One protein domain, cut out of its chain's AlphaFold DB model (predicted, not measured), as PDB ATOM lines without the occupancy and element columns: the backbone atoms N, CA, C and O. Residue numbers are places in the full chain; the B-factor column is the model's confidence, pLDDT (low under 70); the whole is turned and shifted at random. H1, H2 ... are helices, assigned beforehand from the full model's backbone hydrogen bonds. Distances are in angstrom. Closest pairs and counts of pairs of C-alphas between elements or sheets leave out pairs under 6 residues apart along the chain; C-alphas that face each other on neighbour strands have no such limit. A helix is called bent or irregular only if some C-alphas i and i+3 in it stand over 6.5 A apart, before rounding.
ATOM      1  N   SER A  50      10.316  60.956 111.819       76.75
ATOM      2  CA  SER A  50      10.512  61.803 113.005       76.75
ATOM      3  C   SER A  50      11.380  61.108 114.060       76.75
ATOM      4  O   SER A  50      12.331  61.702 114.568       76.75
ATOM      5  N   LEU A  51      11.117  59.831 114.357       77.69
ATOM      6  CA  LEU A  51      11.899  59.055 115.326       77.69
ATOM      7  C   LEU A  51      13.343  58.826 114.863       77.69
ATOM      8  O   LEU A  51      14.254  58.871 115.685       77.69
ATOM      9  N   GLN A  52      13.568  58.615 113.563       77.69
ATOM     10  CA  GLN A  52      14.924  58.481 113.005       77.69
ATOM     11  C   GLN A  52      15.706  59.786 113.126       77.69
ATOM     12  O   GLN A  52      16.863  59.776 113.544       77.69
ATOM     13  N   ARG A  53      15.066  60.918 112.799       79.25
ATOM     14  CA  ARG A  53      15.691  62.236 112.919       79.25
ATOM     15  C   ARG A  53      16.090  62.519 114.365       79.25
ATOM     16  O   ARG A  53      17.232  62.888 114.614       79.25
ATOM     17  N   ARG A  54      15.187  62.261 115.316       83.81
ATOM     18  CA  ARG A  54      15.479  62.403 116.750       83.81
ATOM     19  C   ARG A  54      16.605  61.486 117.217       83.81
ATOM     20  O   ARG A  54      17.460  61.937 117.968       83.81
ATOM     21  N   ALA A  55      16.649  60.235 116.754       84.62
ATOM     22  CA  ALA A  55      17.749  59.325 117.074       84.62
ATOM     23  C   ALA A  55      19.099  59.855 116.556       84.62
ATOM     24  O   ALA A  55      20.089  59.805 117.280       84.62
ATOM     25  N   GLY A  56      19.130  60.403 115.337       81.62
ATOM     26  CA  GLY A  56      20.324  61.038 114.774       81.62
ATOM     27  C   GLY A  56      20.760  62.279 115.554       81.62
ATOM     28  O   GLY A  56      21.925  62.379 115.932       81.62
ATOM     29  N   HIS A  57      19.822  63.183 115.866       84.06
ATOM     30  CA  HIS A  57      20.099  64.370 116.684       84.06
ATOM     31  C   HIS A  57      20.662  63.985 118.045       84.06
ATOM     32  O   HIS A  57      21.707  64.495 118.437       84.06
ATOM     33  N   LEU A  58      20.011  63.046 118.734       86.88
ATOM     34  CA  LEU A  58      20.492  62.556 120.013       86.88
ATOM     35  C   LEU A  58      21.915  62.008 119.897       86.88
ATOM     36  O   LEU A  58      22.768  62.362 120.698       86.88
ATOM     37  N   ASN A  59      22.183  61.161 118.901       85.12
ATOM     38  CA  ASN A  59      23.509  60.580 118.720       85.12
ATOM     39  C   ASN A  59      24.587  61.660 118.552       85.12
ATOM     40  O   ASN A  59      25.630  61.583 119.195       85.12
ATOM     41  N   GLY A  60      24.321  62.674 117.724       81.75
ATOM     42  CA  GLY A  60      25.231  63.803 117.537       81.75
ATOM     43  C   GLY A  60      25.458  64.590 118.830       81.75
ATOM     44  O   GLY A  60      26.601  64.877 119.178       81.75
ATOM     45  N   LEU A  61      24.388  64.888 119.571       86.31
ATOM     46  CA  LEU A  61      24.477  65.640 120.825       86.31
ATOM     47  C   LEU A  61      25.246  64.870 121.903       86.31
ATOM     48  O   LEU A  61      26.082  65.458 122.578       86.31
ATOM     49  N   LEU A  62      25.040  63.556 122.023       85.38
ATOM     50  CA  LEU A  62      25.773  62.729 122.983       85.38
ATOM     51  C   LEU A  62      27.268  62.660 122.679       85.38
ATOM     52  O   LEU A  62      28.072  62.731 123.601       85.38
ATOM     53  N   ILE A  63      27.651  62.582 121.401       80.25
ATOM     54  CA  ILE A  63      29.065  62.651 121.003       80.25
ATOM     55  C   ILE A  63      29.667  64.001 121.413       80.25
ATOM     56  O   ILE A  63      30.795  64.052 121.903       80.25
ATOM     57  N   ARG A  64      28.927  65.104 121.236       83.75
ATOM     58  CA  ARG A  64      29.387  66.433 121.669       83.75
ATOM     59  C   ARG A  64      29.488  66.540 123.184       83.75
ATOM     60  O   ARG A  64      30.484  67.073 123.661       83.75
ATOM     61  N   LEU A  65      28.524  65.992 123.917       85.81
ATOM     62  CA  LEU A  65      28.550  65.948 125.375       85.81
ATOM     63  C   LEU A  65      29.780  65.189 125.884       85.81
ATOM     64  O   LEU A  65      30.547  65.747 126.661       85.81
ATOM     65  N   GLU A  66      30.041  63.984 125.369       83.75
ATOM     66  CA  GLU A  66      31.240  63.209 125.726       83.75
ATOM     67  C   GLU A  66      32.530  63.992 125.445       83.75
ATOM     68  O   GLU A  66      33.452  64.008 126.262       83.75
ATOM     69  N   GLN A  67      32.616  64.650 124.282       81.00
ATOM     70  CA  GLN A  67      33.769  65.479 123.921       81.00
ATOM     71  C   GLN A  67      33.933  66.676 124.861       81.00
ATOM     72  O   GLN A  67      35.060  67.094 125.132       81.00
ATOM     73  N   LEU A  68      32.830  67.242 125.342       83.19
ATOM     74  CA  LEU A  68      32.844  68.393 126.229       83.19
ATOM     75  C   LEU A  68      33.273  68.004 127.644       83.19
ATOM     76  O   LEU A  68      34.198  68.606 128.188       83.19
ATOM     77  N   GLU A  69      32.699  66.932 128.189       86.81
ATOM     78  CA  GLU A  69      33.115  66.345 129.465       86.81
ATOM     79  C   GLU A  69      34.612  65.989 129.445       86.81
ATOM     80  O   GLU A  69      35.389  66.391 130.317       86.81
ATOM     81  N   ALA A  70      35.053  65.304 128.388       84.50
ATOM     82  CA  ALA A  70      36.456  64.995 128.142       84.50
ATOM     83  C   ALA A  70      37.344  66.242 128.177       84.50
ATOM     84  O   ALA A  70      38.383  66.273 128.843       84.50
ATOM     85  N   ARG A  71      36.927  67.287 127.454       81.50
ATOM     86  CA  ARG A  71      37.640  68.561 127.391       81.50
ATOM     87  C   ARG A  71      37.732  69.219 128.756       81.50
ATOM     88  O   ARG A  71      38.790  69.753 129.078       81.50
ATOM     89  N   TYR A  72      36.683  69.176 129.567       83.62
ATOM     90  CA  TYR A  72      36.746  69.731 130.912       83.62
ATOM     91  C   TYR A  72      37.737  69.005 131.795       83.62
ATOM     92  O   TYR A  72      38.566  69.657 132.432       83.62
ATOM     93  N   LEU A  73      37.719  67.677 131.784       86.06
ATOM     94  CA  LEU A  73      38.670  66.907 132.570       86.06
ATOM     95  C   LEU A  73      40.115  67.207 132.134       86.06
ATOM     96  O   LEU A  73      40.980  67.471 132.972       86.06
ATOM     97  N   VAL A  74      40.370  67.224 130.821       82.19
ATOM     98  CA  VAL A  74      41.723  67.389 130.270       82.19
ATOM     99  C   VAL A  74      42.248  68.812 130.387       82.19
ATOM    100  O   VAL A  74      43.435  68.985 130.654       82.19
ATOM    101  N   TRP A  75      41.412  69.830 130.189       77.81
ATOM    102  CA  TRP A  75      41.874  71.217 130.079       77.81
ATOM    103  C   TRP A  75      41.512  72.102 131.263       77.81
ATOM    104  O   TRP A  75      42.249  73.052 131.525       77.81
ATOM    105  N   ARG A  76      40.390  71.842 131.949       77.69
ATOM    106  CA  ARG A  76      39.933  72.670 133.077       77.69
ATOM    107  C   ARG A  76      40.427  72.118 134.392       77.69
ATOM    108  O   ARG A  76      41.156  72.802 135.097       77.69
ATOM    109  N   VAL A  77      40.065  70.875 134.683       81.31
ATOM    110  CA  VAL A  77      40.358  70.240 135.971       81.31
ATOM    111  C   VAL A  77      41.863  70.117 136.186       81.31
ATOM    112  O   VAL A  77      42.377  70.557 137.212       81.31
ATOM    113  N   SER A  78      42.579  69.599 135.186       81.31
ATOM    114  CA  SER A  78      44.028  69.387 135.269       81.31
ATOM    115  C   SER A  78      44.825  70.671 135.521       81.31
ATOM    116  O   SER A  78      45.784  70.666 136.283       81.31
ATOM    117  N   ARG A  79      44.415  71.788 134.909       76.56
ATOM    118  CA  ARG A  79      45.123  73.075 134.980       76.56
ATOM    119  C   ARG A  79      44.726  73.922 136.174       76.56
ATOM    120  O   ARG A  79      45.490  74.788 136.581       76.56
ATOM    121  N   ALA A  80      43.540  73.680 136.712       79.19
ATOM    122  CA  ALA A  80      43.032  74.356 137.892       79.19
ATOM    123  C   ALA A  80      43.631  73.804 139.200       79.19
ATOM    124  O   ALA A  80      43.320  74.332 140.265       79.19
ATOM    125  N   GLY A  81      44.464  72.753 139.140       80.19
ATOM    126  CA  GLY A  81      45.022  72.102 140.330       80.19
ATOM    127  C   GLY A  81      43.947  71.419 141.176       80.19
ATOM    128  O   GLY A  81      44.014  71.439 142.399       80.19
ATOM    129  N   LEU A  82      42.911  70.880 140.523       84.88
ATOM    130  CA  LEU A  82      41.745  70.276 141.177       84.88
ATOM    131  C   LEU A  82      41.884  68.764 141.419       84.88
ATOM    132  O   LEU A  82      40.956  68.141 141.929       84.88
ATOM    133  N   PHE A  83      43.017  68.169 141.046       87.75
ATOM    134  CA  PHE A  83      43.346  66.791 141.396       87.75
ATOM    135  C   PHE A  83      43.995  66.754 142.782       87.75
ATOM    136  O   PHE A  83      45.214  66.728 142.903       87.75
ATOM    137  N   ASP A  84      43.169  66.797 143.824       88.00
ATOM    138  CA  ASP A  84      43.614  66.601 145.203       88.00
ATOM    139  C   ASP A  84      43.657  65.107 145.577       88.00
ATOM    140  O   ASP A  84      43.249  64.230 144.803       88.00
ATOM    141  N   ASP A  85      44.125  64.809 146.790       89.94
ATOM    142  CA  ASP A  85      44.192  63.439 147.311       89.94
ATOM    143  C   ASP A  85      42.821  62.742 147.300       89.94
ATOM    144  O   ASP A  85      42.741  61.532 147.081       89.94
ATOM    145  N   THR A  86      41.729  63.495 147.470       90.94
ATOM    146  CA  THR A  86      40.356  62.975 147.433       90.94
ATOM    147  C   THR A  86      39.998  62.451 146.044       90.94
ATOM    148  O   THR A  86      39.493  61.333 145.903       90.94
ATOM    149  N   VAL A  87      40.263  63.241 145.001       90.50
ATOM    150  CA  VAL A  87      39.992  62.854 143.611       90.50
ATOM    151  C   VAL A  87      40.913  61.713 143.187       90.50
ATOM    152  O   VAL A  87      40.456  60.773 142.529       90.50
ATOM    153  N   TYR A  88      42.181  61.740 143.601       92.00
ATOM    154  CA  TYR A  88      43.112  60.639 143.360       92.00
ATOM    155  C   TYR A  88      42.645  59.335 144.008       92.00
ATOM    156  O   TYR A  88      42.569  58.320 143.314       92.00
ATOM    157  N   ALA A  89      42.259  59.364 145.284       93.31
ATOM    158  CA  ALA A  89      41.733  58.198 145.987       93.31
ATOM    159  C   ALA A  89      40.444  57.673 145.333       93.31
ATOM    160  O   ALA A  89      40.265  56.464 145.181       93.31
ATOM    161  N   HIS A  90      39.556  58.568 144.884       94.00
ATOM    162  CA  HIS A  90      38.343  58.190 144.152       94.00
ATOM    163  C   HIS A  90      38.663  57.453 142.848       94.00
ATOM    164  O   HIS A  90      38.053  56.421 142.551       94.00
ATOM    165  N   VAL A  91      39.620  57.968 142.077       93.56
ATOM    166  CA  VAL A  91      40.028  57.378 140.797       93.56
ATOM    167  C   VAL A  91      40.754  56.062 141.015       93.56
ATOM    168  O   VAL A  91      40.451  55.097 140.326       93.56
ATOM    169  N   GLU A  92      41.651  55.975 141.992       94.44
ATOM    170  CA  GLU A  92      42.347  54.733 142.318       94.44
ATOM    171  C   GLU A  92      41.370  53.636 142.761       94.44
ATOM    172  O   GLU A  92      41.482  52.493 142.323       94.44
ATOM    173  N   ALA A  93      40.347  53.991 143.544       94.94
ATOM    174  CA  ALA A  93      39.342  53.042 144.008       94.94
ATOM    175  C   ALA A  93      38.396  52.549 142.897       94.94
ATOM    176  O   ALA A  93      37.999  51.383 142.899       94.94
ATOM    177  N   ARG A  94      37.980  53.423 141.969       93.81
ATOM    178  CA  ARG A  94      36.941  53.101 140.964       93.81
ATOM    179  C   ARG A  94      37.478  52.802 139.569       93.81
ATOM    180  O   ARG A  94      36.832  52.099 138.794       93.81
ATOM    181  N   HIS A  95      38.634  53.358 139.248       92.69
ATOM    182  CA  HIS A  95      39.204  53.441 137.909       92.69
ATOM    183  C   HIS A  95      40.745  53.312 137.946       92.69
ATOM    184  O   HIS A  95      41.434  54.132 137.332       92.69
ATOM    185  N   PRO A  96      41.318  52.300 138.637       92.00
ATOM    186  CA  PRO A  96      42.759  52.216 138.910       92.00
ATOM    187  C   PRO A  96      43.631  52.228 137.648       92.00
ATOM    188  O   PRO A  96      44.761  52.718 137.664       92.00
ATOM    189  N   GLN A  97      43.110  51.744 136.517       88.81
ATOM    190  CA  GLN A  97      43.828  51.767 135.243       88.81
ATOM    191  C   GLN A  97      44.095  53.193 134.722       88.81
ATOM    192  O   GLN A  97      45.013  53.399 133.926       88.81
ATOM    193  N   TYR A  98      43.339  54.190 135.194       90.25
ATOM    194  CA  TYR A  98      43.454  55.593 134.795       90.25
ATOM    195  C   TYR A  98      44.275  56.450 135.776       90.25
ATOM    196  O   TYR A  98      44.550  57.614 135.480       90.25
ATOM    197  N   THR A  99      44.757  55.906 136.898       89.94
ATOM    198  CA  THR A  99      45.543  56.669 137.890       89.94
ATOM    199  C   THR A  99      46.800  57.296 137.279       89.94
ATOM    200  O   THR A  99      47.101  58.471 137.494       89.94
ATOM    201  N   SER A 100      47.528  56.540 136.448       87.19
ATOM    202  CA  SER A 100      48.726  57.051 135.764       87.19
ATOM    203  C   SER A 100      48.412  58.168 134.763       87.19
ATOM    204  O   SER A 100      49.250  59.039 134.521       87.19
ATOM    205  N   LEU A 101      47.208  58.158 134.188       86.56
ATOM    206  CA  LEU A 101      46.752  59.167 133.248       86.56
ATOM    207  C   LEU A 101      46.454  60.483 133.966       86.56
ATOM    208  O   LEU A 101      46.903  61.519 133.486       86.56
ATOM    209  N   ILE A 102      45.764  60.457 135.110       87.62
ATOM    210  CA  ILE A 102      45.491  61.685 135.875       87.62
ATOM    211  C   ILE A 102      46.787  62.384 136.275       87.62
ATOM    212  O   ILE A 102      46.918  63.583 136.050       87.62
ATOM    213  N   ARG A 103      47.797  61.631 136.725       86.56
ATOM    214  CA  ARG A 103      49.118  62.206 137.028       86.56
ATOM    215  C   ARG A 103      49.751  62.890 135.814       86.56
ATOM    216  O   ARG A 103      50.356  63.951 135.933       86.56
ATOM    217  N   LYS A 104      49.609  62.306 134.619       85.62
ATOM    218  CA  LYS A 104      50.086  62.928 133.371       85.62
ATOM    219  C   LYS A 104      49.275  64.172 133.001       85.62
ATOM    220  O   LYS A 104      49.854  65.117 132.467       85.62
ATOM    221  N   LEU A 105      47.966  64.166 133.260       84.31
ATOM    222  CA  LEU A 105      47.086  65.310 133.031       84.31
ATOM    223  C   LEU A 105      47.471  66.481 133.937       84.31
ATOM    224  O   LEU A 105      47.657  67.579 133.426       84.31
ATOM    225  N   GLU A 106      47.668  66.239 135.233       82.94
ATOM    226  CA  GLU A 106      48.115  67.249 136.205       82.94
ATOM    227  C   GLU A 106      49.461  67.877 135.812       82.94
ATOM    228  O   GLU A 106      49.627  69.091 135.834       82.94
ATOM    229  N   GLN A 107      50.402  67.059 135.331       82.19
ATOM    230  CA  GLN A 107      51.694  67.528 134.809       82.19
ATOM    231  C   GLN A 107      51.577  68.290 133.475       82.19
ATOM    232  O   GLN A 107      52.590  68.686 132.898       82.19
ATOM    233  N   GLY A 108      50.365  68.438 132.935       75.06
ATOM    234  CA  GLY A 108      50.095  69.103 131.668       75.06
ATOM    235  C   GLY A 108      50.640  68.359 130.452       75.06
ATOM    236  O   GLY A 108      50.831  68.986 129.421       75.06
ATOM    237  N   ARG A 109      50.918  67.051 130.546       70.62
ATOM    238  CA  ARG A 109      51.593  66.264 129.493       70.62
ATOM    239  C   ARG A 109      50.653  65.682 128.433       70.62
ATOM    240  O   ARG A 109      51.120  65.046 127.492       70.62
ATOM    241  N   VAL A 110      49.341  65.855 128.586       66.00
ATOM    242  CA  VAL A 110      48.330  65.371 127.636       66.00
ATOM    243  C   VAL A 110      47.565  66.575 127.095       66.00
ATOM    244  O   VAL A 110      46.938  67.303 127.857       66.00
ATOM    245  N   TYR A 111      47.633  66.778 125.780       63.66
ATOM    246  CA  TYR A 111      47.046  67.935 125.088       63.66
ATOM    247  C   TYR A 111      45.970  67.553 124.072       63.66
ATOM    248  O   TYR A 111      45.467  68.411 123.358       63.66
ATOM    249  N   ASP A 112      45.644  66.272 123.947       63.84
ATOM    250  CA  ASP A 112      44.702  65.811 122.937       63.84
ATOM    251  C   ASP A 112      43.353  65.486 123.584       63.84
ATOM    252  O   ASP A 112      43.276  64.818 124.616       63.84
ATOM    253  N   ILE A 113      42.288  65.988 122.961       60.06
ATOM    254  CA  ILE A 113      40.891  65.770 123.352       60.06
ATOM    255  C   ILE A 113      40.361  64.426 122.855       60.06
ATOM    256  O   ILE A 113      39.312  63.972 123.311       60.06
ATOM    257  N   SER A 114      41.070  63.784 121.921       58.16
ATOM    258  CA  SER A 114      40.733  62.464 121.407       58.16
ATOM    259  C   SER A 114      41.102  61.395 122.436       58.16
ATOM    260  O   SER A 114      42.134  60.722 122.357       58.16
ATOM    261  N   LEU A 115      40.246  61.267 123.452       59.75
ATOM    262  CA  LEU A 115      40.441  60.362 124.584       59.75
ATOM    263  C   LEU A 115      40.622  58.899 124.155       59.75
ATOM    264  O   LEU A 115      41.346  58.151 124.807       59.75
ATOM    265  N   SER A 116      40.021  58.483 123.035       56.25
ATOM    266  CA  SER A 116      40.111  57.105 122.536       56.25
ATOM    267  C   SER A 116      41.549  56.679 122.224       56.25
ATOM    268  O   SER A 116      41.930  55.544 122.516       56.25
ATOM    269  N   LYS A 117      42.381  57.593 121.706       54.47
ATOM    270  CA  LYS A 117      43.752  57.287 121.266       54.47
ATOM    271  C   LYS A 117      44.708  57.009 122.429       54.47
ATOM    272  O   LYS A 117      45.612  56.181 122.303       54.47
ATOM    273  N   TYR A 118      44.518  57.682 123.562       57.09
ATOM    274  CA  TYR A 118      45.432  57.589 124.708       57.09
ATOM    275  C   TYR A 118      44.992  56.552 125.733       57.09
ATOM    276  O   TYR A 118      45.823  56.068 126.499       57.09
ATOM    277  N   TRP A 119      43.698  56.238 125.782       68.94
ATOM    278  CA  TRP A 119      43.129  55.510 126.913       68.94
ATOM    279  C   TRP A 119      43.086  54.003 126.685       68.94
ATOM    280  O   TRP A 119      43.027  53.267 127.662       68.94
ATOM    281  N   LYS A 120      43.188  53.551 125.421       68.38
ATOM    282  CA  LYS A 120      43.309  52.136 125.007       68.38
ATOM    283  C   LYS A 120      42.343  51.182 125.727       68.38
ATOM    284  O   LYS A 120      42.639  50.001 125.889       68.38
ATOM    285  N   ASP A 121      41.191  51.691 126.147       74.94
ATOM    286  CA  ASP A 121      40.156  50.945 126.848       74.94
ATOM    287  C   ASP A 121      38.830  51.112 126.099       74.94
ATOM    288  O   ASP A 121      38.663  51.977 125.234       74.94
ATOM    289  N   THR A 122      37.872  50.255 126.421       76.94
ATOM    290  CA  THR A 122      36.538  50.284 125.825       76.94
ATOM    291  C   THR A 122      35.865  51.648 126.055       76.94
ATOM    292  O   THR A 122      35.913  52.172 127.173       76.94
ATOM    293  N   PRO A 123      35.161  52.220 125.055       76.56
ATOM    294  CA  PRO A 123      34.524  53.535 125.187       76.56
ATOM    295  C   PRO A 123      33.606  53.677 126.411       76.56
ATOM    296  O   PRO A 123      33.496  54.754 126.987       76.56
ATOM    297  N   SER A 124      32.964  52.588 126.848       76.62
ATOM    298  CA  SER A 124      32.137  52.579 128.059       76.62
ATOM    299  C   SER A 124      32.928  52.816 129.342       76.62
ATOM    300  O   SER A 124      32.441  53.537 130.208       76.62
ATOM    301  N   LYS A 125      34.125  52.233 129.477       81.81
ATOM    302  CA  LYS A 125      34.977  52.444 130.656       81.81
ATOM    303  C   LYS A 125      35.547  53.859 130.669       81.81
ATOM    304  O   LYS A 125      35.519  54.508 131.707       81.81
ATOM    305  N   THR A 126      35.932  54.357 129.496       83.75
ATOM    306  CA  THR A 126      36.348  55.748 129.273       83.75
ATOM    307  C   THR A 126      35.267  56.733 129.719       83.75
ATOM    308  O   THR A 126      35.546  57.587 130.556       83.75
ATOM    309  N   ARG A 127      34.023  56.579 129.246       84.12
ATOM    310  CA  ARG A 127      32.887  57.399 129.702       84.12
ATOM    311  C   ARG A 127      32.708  57.358 131.215       84.12
ATOM    312  O   ARG A 127      32.651  58.398 131.851       84.12
ATOM    313  N   GLN A 128      32.647  56.155 131.794       85.88
ATOM    314  CA  GLN A 128      32.451  55.997 133.237       85.88
ATOM    315  C   GLN A 128      33.544  56.702 134.039       85.88
ATOM    316  O   GLN A 128      33.231  57.385 135.009       85.88
ATOM    317  N   PHE A 129      34.799  56.580 133.608       90.12
ATOM    318  CA  PHE A 129      35.910  57.285 134.227       90.12
ATOM    319  C   PHE A 129      35.758  58.809 134.115       90.12
ATOM    320  O   PHE A 129      35.883  59.482 135.137       90.12
ATOM    321  N   VAL A 130      35.450  59.356 132.930       89.50
ATOM    322  CA  VAL A 130      35.239  60.807 132.745       89.50
ATOM    323  C   VAL A 130      34.138  61.305 133.671       89.50
ATOM    324  O   VAL A 130      34.399  62.151 134.522       89.50
ATOM    325  N   THR A 131      32.933  60.749 133.542       88.38
ATOM    326  CA  THR A 131      31.757  61.206 134.285       88.38
ATOM    327  C   THR A 131      31.964  61.047 135.791       88.38
ATOM    328  O   THR A 131      31.689  61.966 136.557       88.38
ATOM    329  N   SER A 132      32.509  59.909 136.245       90.38
ATOM    330  CA  SER A 132      32.741  59.677 137.674       90.38
ATOM    331  C   SER A 132      33.814  60.600 138.252       90.38
ATOM    332  O   SER A 132      33.668  61.067 139.380       90.38
ATOM    333  N   THR A 133      34.877  60.879 137.495       91.56
ATOM    334  CA  THR A 133      35.953  61.776 137.940       91.56
ATOM    335  C   THR A 133      35.481  63.223 137.954       91.56
ATOM    336  O   THR A 133      35.722  63.923 138.931       91.56
ATOM    337  N   LEU A 134      34.753  63.669 136.926       90.00
ATOM    338  CA  LEU A 134      34.156  65.004 136.902       90.00
ATOM    339  C   LEU A 134      33.172  65.209 138.051       90.00
ATOM    340  O   LEU A 134      33.208  66.260 138.676       90.00
ATOM    341  N   ALA A 135      32.351  64.209 138.378       89.12
ATOM    342  CA  ALA A 135      31.453  64.285 139.526       89.12
ATOM    343  C   ALA A 135      32.218  64.417 140.857       89.12
ATOM    344  O   ALA A 135      31.844  65.232 141.700       89.12
ATOM    345  N   ALA A 136      33.308  63.661 141.039       89.94
ATOM    346  CA  ALA A 136      34.157  63.775 142.228       89.94
ATOM    347  C   ALA A 136      34.826  65.153 142.325       89.94
ATOM    348  O   ALA A 136      34.853  65.765 143.388       89.94
ATOM    349  N   VAL A 137      35.312  65.669 141.198       89.06
ATOM    350  CA  VAL A 137      35.934  66.992 141.113       89.06
ATOM    351  C   VAL A 137      34.913  68.110 141.346       89.06
ATOM    352  O   VAL A 137      35.212  69.073 142.044       89.06
ATOM    353  N   ALA A 138      33.701  67.995 140.801       86.81
ATOM    354  CA  ALA A 138      32.637  68.982 140.978       86.81
ATOM    355  C   ALA A 138      32.143  69.068 142.430       86.81
ATOM    356  O   ALA A 138      31.646  70.112 142.847       86.81
ATOM    357  N   ALA A 139      32.323  68.003 143.219       86.56
ATOM    358  CA  ALA A 139      32.066  68.018 144.656       86.56
ATOM    359  C   ALA A 139      33.118  68.817 145.455       86.56
ATOM    360  O   ALA A 139      32.917  69.077 146.643       86.56
ATOM    361  N   HIS A 140      34.234  69.225 144.838       83.69
ATOM    362  CA  HIS A 140      35.285  69.975 145.516       83.69
ATOM    363  C   HIS A 140      34.824  71.417 145.840       83.69
ATOM    364  O   HIS A 140      34.413  72.147 144.934       83.69
ATOM    365  N   PRO A 141      34.976  71.915 147.086       83.31
ATOM    366  CA  PRO A 141      34.448  73.226 147.498       83.31
ATOM    367  C   PRO A 141      34.972  74.416 146.687       83.31
ATOM    368  O   PRO A 141      34.306  75.440 146.557       83.31
ATOM    369  N   LYS A 142      36.191  74.297 146.146       82.25
ATOM    370  CA  LYS A 142      36.831  75.350 145.340       82.25
ATOM    371  C   LYS A 142      36.667  75.150 143.834       82.25
ATOM    372  O   LYS A 142      37.272  75.917 143.090       82.25
ATOM    373  N   PHE A 143      35.907  74.141 143.395       82.31
ATOM    374  CA  PHE A 143      35.764  73.780 141.984       82.31
ATOM    375  C   PHE A 143      35.500  75.016 141.116       82.31
ATOM    376  O   PHE A 143      36.343  75.383 140.304       82.31
ATOM    377  N   PHE A 144      34.430  75.755 141.411       73.69
ATOM    378  CA  PHE A 144      34.020  76.925 140.628       73.69
ATOM    379  C   PHE A 144      35.042  78.055 140.622       73.69
ATOM    380  O   PHE A 144      35.413  78.555 139.562       73.69
ATOM    381  N   LYS A 145      35.573  78.403 141.800       76.75
ATOM    382  CA  LYS A 145      36.566  79.475 141.929       76.75
ATOM    383  C   LYS A 145      37.814  79.186 141.092       76.75
ATOM    384  O   LYS A 145      38.422  80.113 140.562       76.75
ATOM    385  N   LEU A 146      38.218  77.923 140.993       72.44
ATOM    386  CA  LEU A 146      39.424  77.531 140.267       72.44
ATOM    387  C   LEU A 146      39.159  77.308 138.770       72.44
ATOM    388  O   LEU A 146      40.043  77.574 137.958       72.44
ATOM    389  N   THR A 147      37.950  76.896 138.376       70.69
ATOM    390  CA  THR A 147      37.590  76.728 136.958       70.69
ATOM    391  C   THR A 147      37.237  78.035 136.246       70.69
ATOM    392  O   THR A 147      37.526  78.157 135.053       70.69
ATOM    393  N   GLU A 148      36.642  79.012 136.940       68.00
ATOM    394  CA  GLU A 148      36.274  80.324 136.372       68.00
ATOM    395  C   GLU A 148      37.505  81.201 136.095       68.00
ATOM    396  O   GLU A 148      37.573  81.865 135.066       68.00
ATOM    397  N   ASN A 149      38.525  81.142 136.955       62.19
ATOM    398  CA  ASN A 149      39.736  81.967 136.846       62.19
ATOM    399  C   ASN A 149      40.803  81.401 135.890       62.19
ATOM    400  O   ASN A 149      41.937  81.877 135.877       62.19
ATOM    401  N   SER A 150      40.484  80.369 135.107       61.16
ATOM    402  CA  SER A 150      41.440  79.739 134.194       61.16
ATOM    403  C   SER A 150      41.716  80.651 132.979       61.16
ATOM    404  O   SER A 150      40.876  80.723 132.081       61.16
ATOM    405  N   PRO A 151      42.917  81.250 132.838       50.62
ATOM    406  CA  PRO A 151      43.195  82.361 131.911       50.62
ATOM    407  C   PRO A 151      43.131  82.021 130.410       50.62
ATOM    408  O   PRO A 151      43.245  82.908 129.571       50.62
ATOM    409  N   ARG A 152      42.950  80.747 130.037       53.31
ATOM    410  CA  ARG A 152      42.723  80.321 128.638       53.31
ATOM    411  C   ARG A 152      41.256  80.096 128.288       53.31
ATOM    412  O   ARG A 152      40.956  79.550 127.228       53.31
ATOM    413  N   TRP A 153      40.354  80.472 129.181       55.72
ATOM    414  CA  TRP A 153      38.929  80.380 128.949       55.72
ATOM    415  C   TRP A 153      38.265  81.586 129.588       55.72
ATOM    416  O   TRP A 153      38.095  81.654 130.800       55.72
ATOM    417  N   THR A 154      37.926  82.562 128.762       50.00
ATOM    418  CA  THR A 154      36.905  83.532 129.124       50.00
ATOM    419  C   THR A 154      35.558  82.815 129.016       50.00
ATOM    420  O   THR A 154      35.323  82.168 127.986       50.00
ATOM    421  N   PRO A 155      34.679  82.880 130.038       50.25
ATOM    422  CA  PRO A 155      33.269  82.587 129.824       50.25
ATOM    423  C   PRO A 155      32.856  83.412 128.612       50.25
ATOM    424  O   PRO A 155      33.034  84.634 128.603       50.25
ATOM    425  N   LYS A 156      32.430  82.757 127.534       53.69
ATOM    426  CA  LYS A 156      31.902  83.518 126.408       53.69
ATOM    427  C   LYS A 156      30.626  84.183 126.912       53.69
ATOM    428  O   LYS A 156      29.870  83.570 127.659       53.69
ATOM    429  N   GLU A 157      30.396  85.427 126.506       43.97
ATOM    430  CA  GLU A 157      29.263  86.264 126.941       43.97
ATOM    431  C   GLU A 157      27.881  85.599 126.759       43.97
ATOM    432  O   GLU A 157      26.882  86.085 127.275       43.97
ATOM    433  N   SER A 158      27.821  84.476 126.039       48.50
ATOM    434  CA  SER A 158      26.622  83.717 125.723       48.50
ATOM    435  C   SER A 158      26.044  82.880 126.874       48.50
ATOM    436  O   SER A 158      24.903  82.447 126.751       48.50
ATOM    437  N   GLY A 159      26.782  82.641 127.969       54.56
ATOM    438  CA  GLY A 159      26.290  81.881 129.135       54.56
ATOM    439  C   GLY A 159      26.114  80.369 128.921       54.56
ATOM    440  O   GLY A 159      25.692  79.672 129.837       54.56
ATOM    441  N   TYR A 160      26.452  79.861 127.736       56.62
ATOM    442  CA  TYR A 160      26.485  78.434 127.412       56.62
ATOM    443  C   TYR A 160      27.811  77.786 127.849       56.62
ATOM    444  O   TYR A 160      28.769  78.500 128.154       56.62
ATOM    445  N   ASP A 161      27.885  76.445 127.856       64.56
ATOM    446  CA  ASP A 161      29.088  75.702 128.276       64.56
ATOM    447  C   ASP A 161      29.433  75.951 129.763       64.56
ATOM    448  O   ASP A 161      30.608  76.048 130.125       64.56
ATOM    449  N   ASP A 162      28.416  76.086 130.633       73.19
ATOM    450  CA  ASP A 162      28.625  76.117 132.086       73.19
ATOM    451  C   ASP A 162      29.038  74.709 132.558       73.19
ATOM    452  O   ASP A 162      28.247  73.760 132.455       73.19
ATOM    453  N   PRO A 163      30.246  74.546 133.138       72.81
ATOM    454  CA  PRO A 163      30.680  73.271 133.691       72.81
ATOM    455  C   PRO A 163      29.690  72.671 134.701       72.81
ATOM    456  O   PRO A 163      29.628  71.449 134.821       72.81
ATOM    457  N   ARG A 164      28.905  73.496 135.416       74.12
ATOM    458  CA  ARG A 164      27.836  73.036 136.321       74.12
ATOM    459  C   ARG A 164      26.790  72.249 135.570       74.12
ATOM    460  O   ARG A 164      26.476  71.125 135.950       74.12
ATOM    461  N   GLU A 165      26.250  72.858 134.526       80.06
ATOM    462  CA  GLU A 165      25.141  72.289 133.788       80.06
ATOM    463  C   GLU A 165      25.587  71.019 133.088       80.06
ATOM    464  O   GLU A 165      24.936  69.996 133.242       80.06
ATOM    465  N   VAL A 166      26.746  71.041 132.431       82.25
ATOM    466  CA  VAL A 166      27.277  69.887 131.699       82.25
ATOM    467  C   VAL A 166      27.604  68.711 132.623       82.25
ATOM    468  O   VAL A 166      27.214  67.589 132.318       82.25
ATOM    469  N   ILE A 167      28.293  68.934 133.752       80.62
ATOM    470  CA  ILE A 167      28.694  67.839 134.658       80.62
ATOM    471  C   ILE A 167      27.476  67.233 135.365       80.62
ATOM    472  O   ILE A 167      27.432  66.029 135.616       80.62
ATOM    473  N   VAL A 168      26.486  68.060 135.707       80.88
ATOM    474  CA  VAL A 168      25.256  67.602 136.371       80.88
ATOM    475  C   VAL A 168      24.245  67.049 135.359       80.88
ATOM    476  O   VAL A 168      23.286  66.382 135.758       80.88
ATOM    477  N   TYR A 169      24.454  67.265 134.056       84.75
ATOM    478  CA  TYR A 169      23.547  66.807 133.010       84.75
ATOM    479  C   TYR A 169      23.528  65.278 132.906       84.75
ATOM    480  O   TYR A 169      24.269  64.640 132.162       84.75
ATOM    481  N   ASN A 170      22.616  64.670 133.656       81.00
ATOM    482  CA  ASN A 170      22.440  63.230 133.688       81.00
ATOM    483  C   ASN A 170      21.448  62.780 132.610       81.00
ATOM    484  O   ASN A 170      20.242  62.660 132.853       81.00
ATOM    485  N   TYR A 171      21.956  62.510 131.411       85.81
ATOM    486  CA  TYR A 171      21.153  61.897 130.362       85.81
ATOM    487  C   TYR A 171      21.050  60.380 130.551       85.81
ATOM    488  O   TYR A 171      22.049  59.684 130.710       85.81
ATOM    489  N   MET A 172      19.828  59.846 130.465       88.88
ATOM    490  CA  MET A 172      19.583  58.403 130.465       88.88
ATOM    491  C   MET A 172      19.717  57.844 129.044       88.88
ATOM    492  O   MET A 172      18.811  58.068 128.238       88.88
ATOM    493  N   PRO A 173      20.750  57.040 128.727       87.31
ATOM    494  CA  PRO A 173      21.010  56.617 127.349       87.31
ATOM    495  C   PRO A 173      19.880  55.788 126.720       87.31
ATOM    496  O   PRO A 173      19.639  55.826 125.519       87.31
ATOM    497  N   TRP A 174      19.117  55.076 127.551       90.75
ATOM    498  CA  TRP A 174      17.958  54.295 127.123       90.75
ATOM    499  C   TRP A 174      16.659  55.101 126.975       90.75
ATOM    500  O   TRP A 174      15.670  54.536 126.506       90.75
ATOM    501  N   LYS A 175      16.609  56.376 127.382       92.62
ATOM    502  CA  LYS A 175      15.397  57.205 127.291       92.62
ATOM    503  C   LYS A 175      15.249  57.741 125.870       92.62
ATOM    504  O   LYS A 175      16.113  58.459 125.381       92.62
ATOM    505  N   ILE A 176      14.122  57.454 125.222       91.12
ATOM    506  CA  ILE A 176      13.773  58.116 123.960       91.12
ATOM    507  C   ILE A 176      13.482  59.594 124.268       91.12
ATOM    508  O   ILE A 176      12.555  59.851 125.039       91.12
ATOM    509  N   PRO A 177      14.244  60.552 123.710       91.50
ATOM    510  CA  PRO A 177      14.094  61.958 124.052       91.50
ATOM    511  C   PRO A 177      12.826  62.562 123.433       91.50
ATOM    512  O   PRO A 177      12.438  62.244 122.296       91.50
ATOM    513  N   THR A 178      12.189  63.460 124.183       90.06
ATOM    514  CA  THR A 178      11.209  64.409 123.637       90.06
ATOM    515  C   THR A 178      11.923  65.549 122.900       90.06
ATOM    516  O   THR A 178      13.150  65.632 122.917       90.06
ATOM    517  N   GLU A 179      11.182  66.421 122.213       84.94
ATOM    518  CA  GLU A 179      11.803  67.606 121.600       84.94
ATOM    519  C   GLU A 179      12.338  68.564 122.672       84.94
ATOM    520  O   GLU A 179      13.409  69.140 122.508       84.94
ATOM    521  N   GLU A 180      11.662  68.660 123.815       89.44
ATOM    522  CA  GLU A 180      12.114  69.436 124.970       89.44
ATOM    523  C   GLU A 180      13.427  68.881 125.534       89.44
ATOM    524  O   GLU A 180      14.336  69.657 125.813       89.44
ATOM    525  N   ASP A 181      13.571  67.550 125.627       89.94
ATOM    526  CA  ASP A 181      14.837  66.917 126.031       89.94
ATOM    527  C   ASP A 181      15.979  67.299 125.067       89.94
ATOM    528  O   ASP A 181      17.087  67.613 125.503       89.94
ATOM    529  N   ILE A 182      15.712  67.293 123.752       87.69
ATOM    530  CA  ILE A 182      16.690  67.691 122.728       87.69
ATOM    531  C   ILE A 182      17.054  69.170 122.881       87.69
ATOM    532  O   ILE A 182      18.236  69.503 122.872       87.69
ATOM    533  N   MET A 183      16.071  70.055 123.046       86.25
ATOM    534  CA  MET A 183      16.303  71.492 123.215       86.25
ATOM    535  C   MET A 183      17.080  71.805 124.497       86.25
ATOM    536  O   MET A 183      18.009  72.608 124.456       86.25
ATOM    537  N   ALA A 184      16.768  71.127 125.603       88.06
ATOM    538  CA  ALA A 184      17.518  71.248 126.849       88.06
ATOM    539  C   ALA A 184      18.976  70.798 126.671       88.06
ATOM    540  O   ALA A 184      19.891  71.489 127.103       88.06
ATOM    541  N   MET A 185      19.215  69.683 125.971       88.31
ATOM    542  CA  MET A 185      20.579  69.221 125.689       88.31
ATOM    543  C   MET A 185      21.347  70.215 124.812       88.31
ATOM    544  O   MET A 185      22.523  70.474 125.049       88.31
ATOM    545  N   LYS A 186      20.682  70.807 123.812       86.44
ATOM    546  CA  LYS A 186      21.281  71.853 122.976       86.44
ATOM    547  C   LYS A 186      21.648  73.095 123.777       86.44
ATOM    548  O   LYS A 186      22.701  73.667 123.524       86.44
ATOM    549  N   HIS A 187      20.795  73.488 124.721       85.31
ATOM    550  CA  HIS A 187      21.057  74.605 125.619       85.31
ATOM    551  C   HIS A 187      22.322  74.349 126.440       85.31
ATOM    552  O   HIS A 187      23.260  75.124 126.346       85.31
ATOM    553  N   VAL A 188      22.406  73.206 127.127       84.94
ATOM    554  CA  VAL A 188      23.583  72.847 127.940       84.94
ATOM    555  C   VAL A 188      24.874  72.834 127.112       84.94
ATOM    556  O   VAL A 188      25.924  73.274 127.576       84.94
ATOM    557  N   LEU A 189      24.808  72.338 125.875       83.06
ATOM    558  CA  LEU A 189      25.980  72.226 125.007       83.06
ATOM    559  C   LEU A 189      26.378  73.538 124.321       83.06
ATOM    560  O   LEU A 189      27.548  73.686 123.994       83.06
ATOM    561  N   GLY A 190      25.447  74.455 124.066       79.94
ATOM    562  CA  GLY A 190      25.730  75.743 123.432       79.94
ATOM    563  C   GLY A 190      26.047  75.701 121.925       79.94
ATOM    564  O   GLY A 190      26.593  74.722 121.401       79.94
ATOM    565  N   PRO A 191      25.739  76.775 121.176       71.19
ATOM    566  CA  PRO A 191      25.983  76.851 119.733       71.19
ATOM    567  C   PRO A 191      27.477  76.773 119.374       71.19
ATOM    568  O   PRO A 191      27.842  76.204 118.344       71.19
ATOM    569  N   GLU A 192      28.367  77.273 120.234       67.75
ATOM    570  CA  GLU A 192      29.820  77.267 120.027       67.75
ATOM    571  C   GLU A 192      30.452  75.871 119.991       67.75
ATOM    572  O   GLU A 192      31.562  75.722 119.474       67.75
ATOM    573  N   ASN A 193      29.757  74.846 120.490       69.12
ATOM    574  CA  ASN A 193      30.193  73.453 120.395       69.12
ATOM    575  C   ASN A 193      29.667  72.752 119.124       69.12
ATOM    576  O   ASN A 193      29.689  71.521 119.021       69.12
ATOM    577  N   GLY A 194      29.222  73.528 118.124       66.25
ATOM    578  CA  GLY A 194      28.778  73.020 116.823       66.25
ATOM    579  C   GLY A 194      27.448  72.272 116.902       66.25
ATOM    580  O   GLY A 194      27.182  71.378 116.098       66.25
ATOM    581  N   VAL A 195      26.620  72.602 117.896       71.69
ATOM    582  CA  VAL A 195      25.318  71.973 118.145       71.69
ATOM    583  C   VAL A 195      24.326  72.261 117.016       71.69
ATOM    584  O   VAL A 195      23.559  71.382 116.619       71.69
ATOM    585  N   ASP A 196      24.377  73.463 116.446       69.38
ATOM    586  CA  ASP A 196      23.535  73.843 115.309       69.38
ATOM    587  C   ASP A 196      23.995  73.199 113.993       69.38
ATOM    588  O   ASP A 196      23.177  72.944 113.104       69.38
ATOM    589  N   ASP A 197      25.274  72.821 113.895       64.19
ATOM    590  CA  ASP A 197      25.815  72.099 112.739       64.19
ATOM    591  C   ASP A 197      25.329  70.645 112.675       64.19
ATOM    592  O   ASP A 197      25.220  70.093 111.577       64.19
ATOM    593  N   ILE A 198      24.951  70.045 113.816       65.62
ATOM    594  CA  ILE A 198      24.281  68.727 113.872       65.62
ATOM    595  C   ILE A 198      22.998  68.759 113.027       65.62
ATOM    596  O   ILE A 198      22.645  67.779 112.373       65.62
ATOM    597  N   ASN A 199      22.328  69.915 112.998       58.72
ATOM    598  CA  ASN A 199      21.096  70.146 112.248       58.72
ATOM    599  C   ASN A 199      21.351  70.319 110.735       58.72
ATOM    600  O   ASN A 199      20.483  69.994 109.928       58.72
ATOM    601  N   ARG A 200      22.528  70.834 110.338       53.09
ATOM    602  CA  ARG A 200      22.859  71.155 108.936       53.09
ATOM    603  C   ARG A 200      23.607  70.047 108.192       53.09
ATOM    604  O   ARG A 200      23.362  69.878 107.001       53.09
ATOM    605  N   ASN A 201      24.493  69.297 108.851       49.91
ATOM    606  CA  ASN A 201      25.454  68.433 108.152       49.91
ATOM    607  C   ASN A 201      25.198  66.913 108.236       49.91
ATOM    608  O   ASN A 201      25.690  66.204 107.357       49.91
ATOM    609  N   ASP A 202      24.419  66.396 109.201       52.53
ATOM    610  CA  ASP A 202      24.612  64.994 109.645       52.53
ATOM    611  C   ASP A 202      23.412  64.030 109.555       52.53
ATOM    612  O   ASP A 202      23.505  62.863 109.942       52.53
TER     613      ASP A 202
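Overview. This is residues 50 to 202 of the 316 residues of an uncharacterized protein of Alternaria alternata (UniProt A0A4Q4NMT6). One long helix, H1, makes the long axis, with two groups of shorter helices placed along it. Toward its last residues H5 crosses it, with H2 side by side with H5 and H3 folding back beside H2; toward its first residues H8 runs along it and the short H9 packs on it, while H7 packs on both H1 and H5. The printed part has 153 residues with nine named helices, H1 to H9 in order, and no named strand; the class is all helix. It is compact, with a radius of gyration of the C-alphas of 15.8 A and spans of 48 by 36 by 25 A.

Along the chain. H1, residues 50 to 77, begins at C-alpha 50 (10.512, 61.803, 113.005) and is 38.6 A long; it is only just irregular, with C-alphas 74 and 77 6.52 A apart. H2, residues 85 to 94, is 14.1 A long. H3, residues 96 to 106, is 16.2 A long and irregular, with C-alphas 97 and 100 7.2 A apart. H4 is residues 115 to 119. H5, residues 123 to 138, begins at C-alpha 123 (34.524, 53.535, 125.187) and is 22.2 A long. H6 is residues 143 to 148 and H7 residues 163 to 168. H8, residues 179 to 189, is 15.3 A long. H9, residues 197 to 201, ends at C-alpha 201 (25.454, 68.433, 108.152).

Arrangement. H1 and H5 are the hubs, touching four helices each. With residues 66 to 77 alone H1 touches H5, at a steep tilt of 55 degrees; the closest C-alphas, of Ala 70 and Val 130, are 6.3 A apart. H2 touches H5, opposite ways at a shallow tilt of 28 degrees, closest at Val 87 and Ala 136, 6.1 A between C-alphas. H2 and H3 form a helical hairpin, closest at C-alphas 92 and 99, 5.8 A. H4 touches H5, C-alphas 116 and 123 being closest at 7.1 A. H7 touches H5, closest at C-alphas 167 and 134, 6.6 A, and H1, closest at C-alphas 167 and 69, 7.0 A. H8 touches H1 the same way at a shallow tilt of 23 degrees, closest at C-alphas 189 and 65, 6.8 A. H9 touches H1, closest at C-alphas 198 and 60, 6.2 A. H6 touches no helix; it and H7 are near each other. Every O i to N i+4 pair is within hydrogen-bond range in H2 and H4 to H9; H1 has 23 of 24 and H3 5 of 7.

Size, cuts and confidence. The C-alphas farthest apart, of Ser 50 and Asp 85, are 48.1 A apart. The printed part has no cut. The link from H6 to H7, residues 149 to 162, is long. Mean pLDDT of the printed part is 78.5; it is under 70 at residues 110 to 120, 148 to 161, 192 to 194 and 196 to 202.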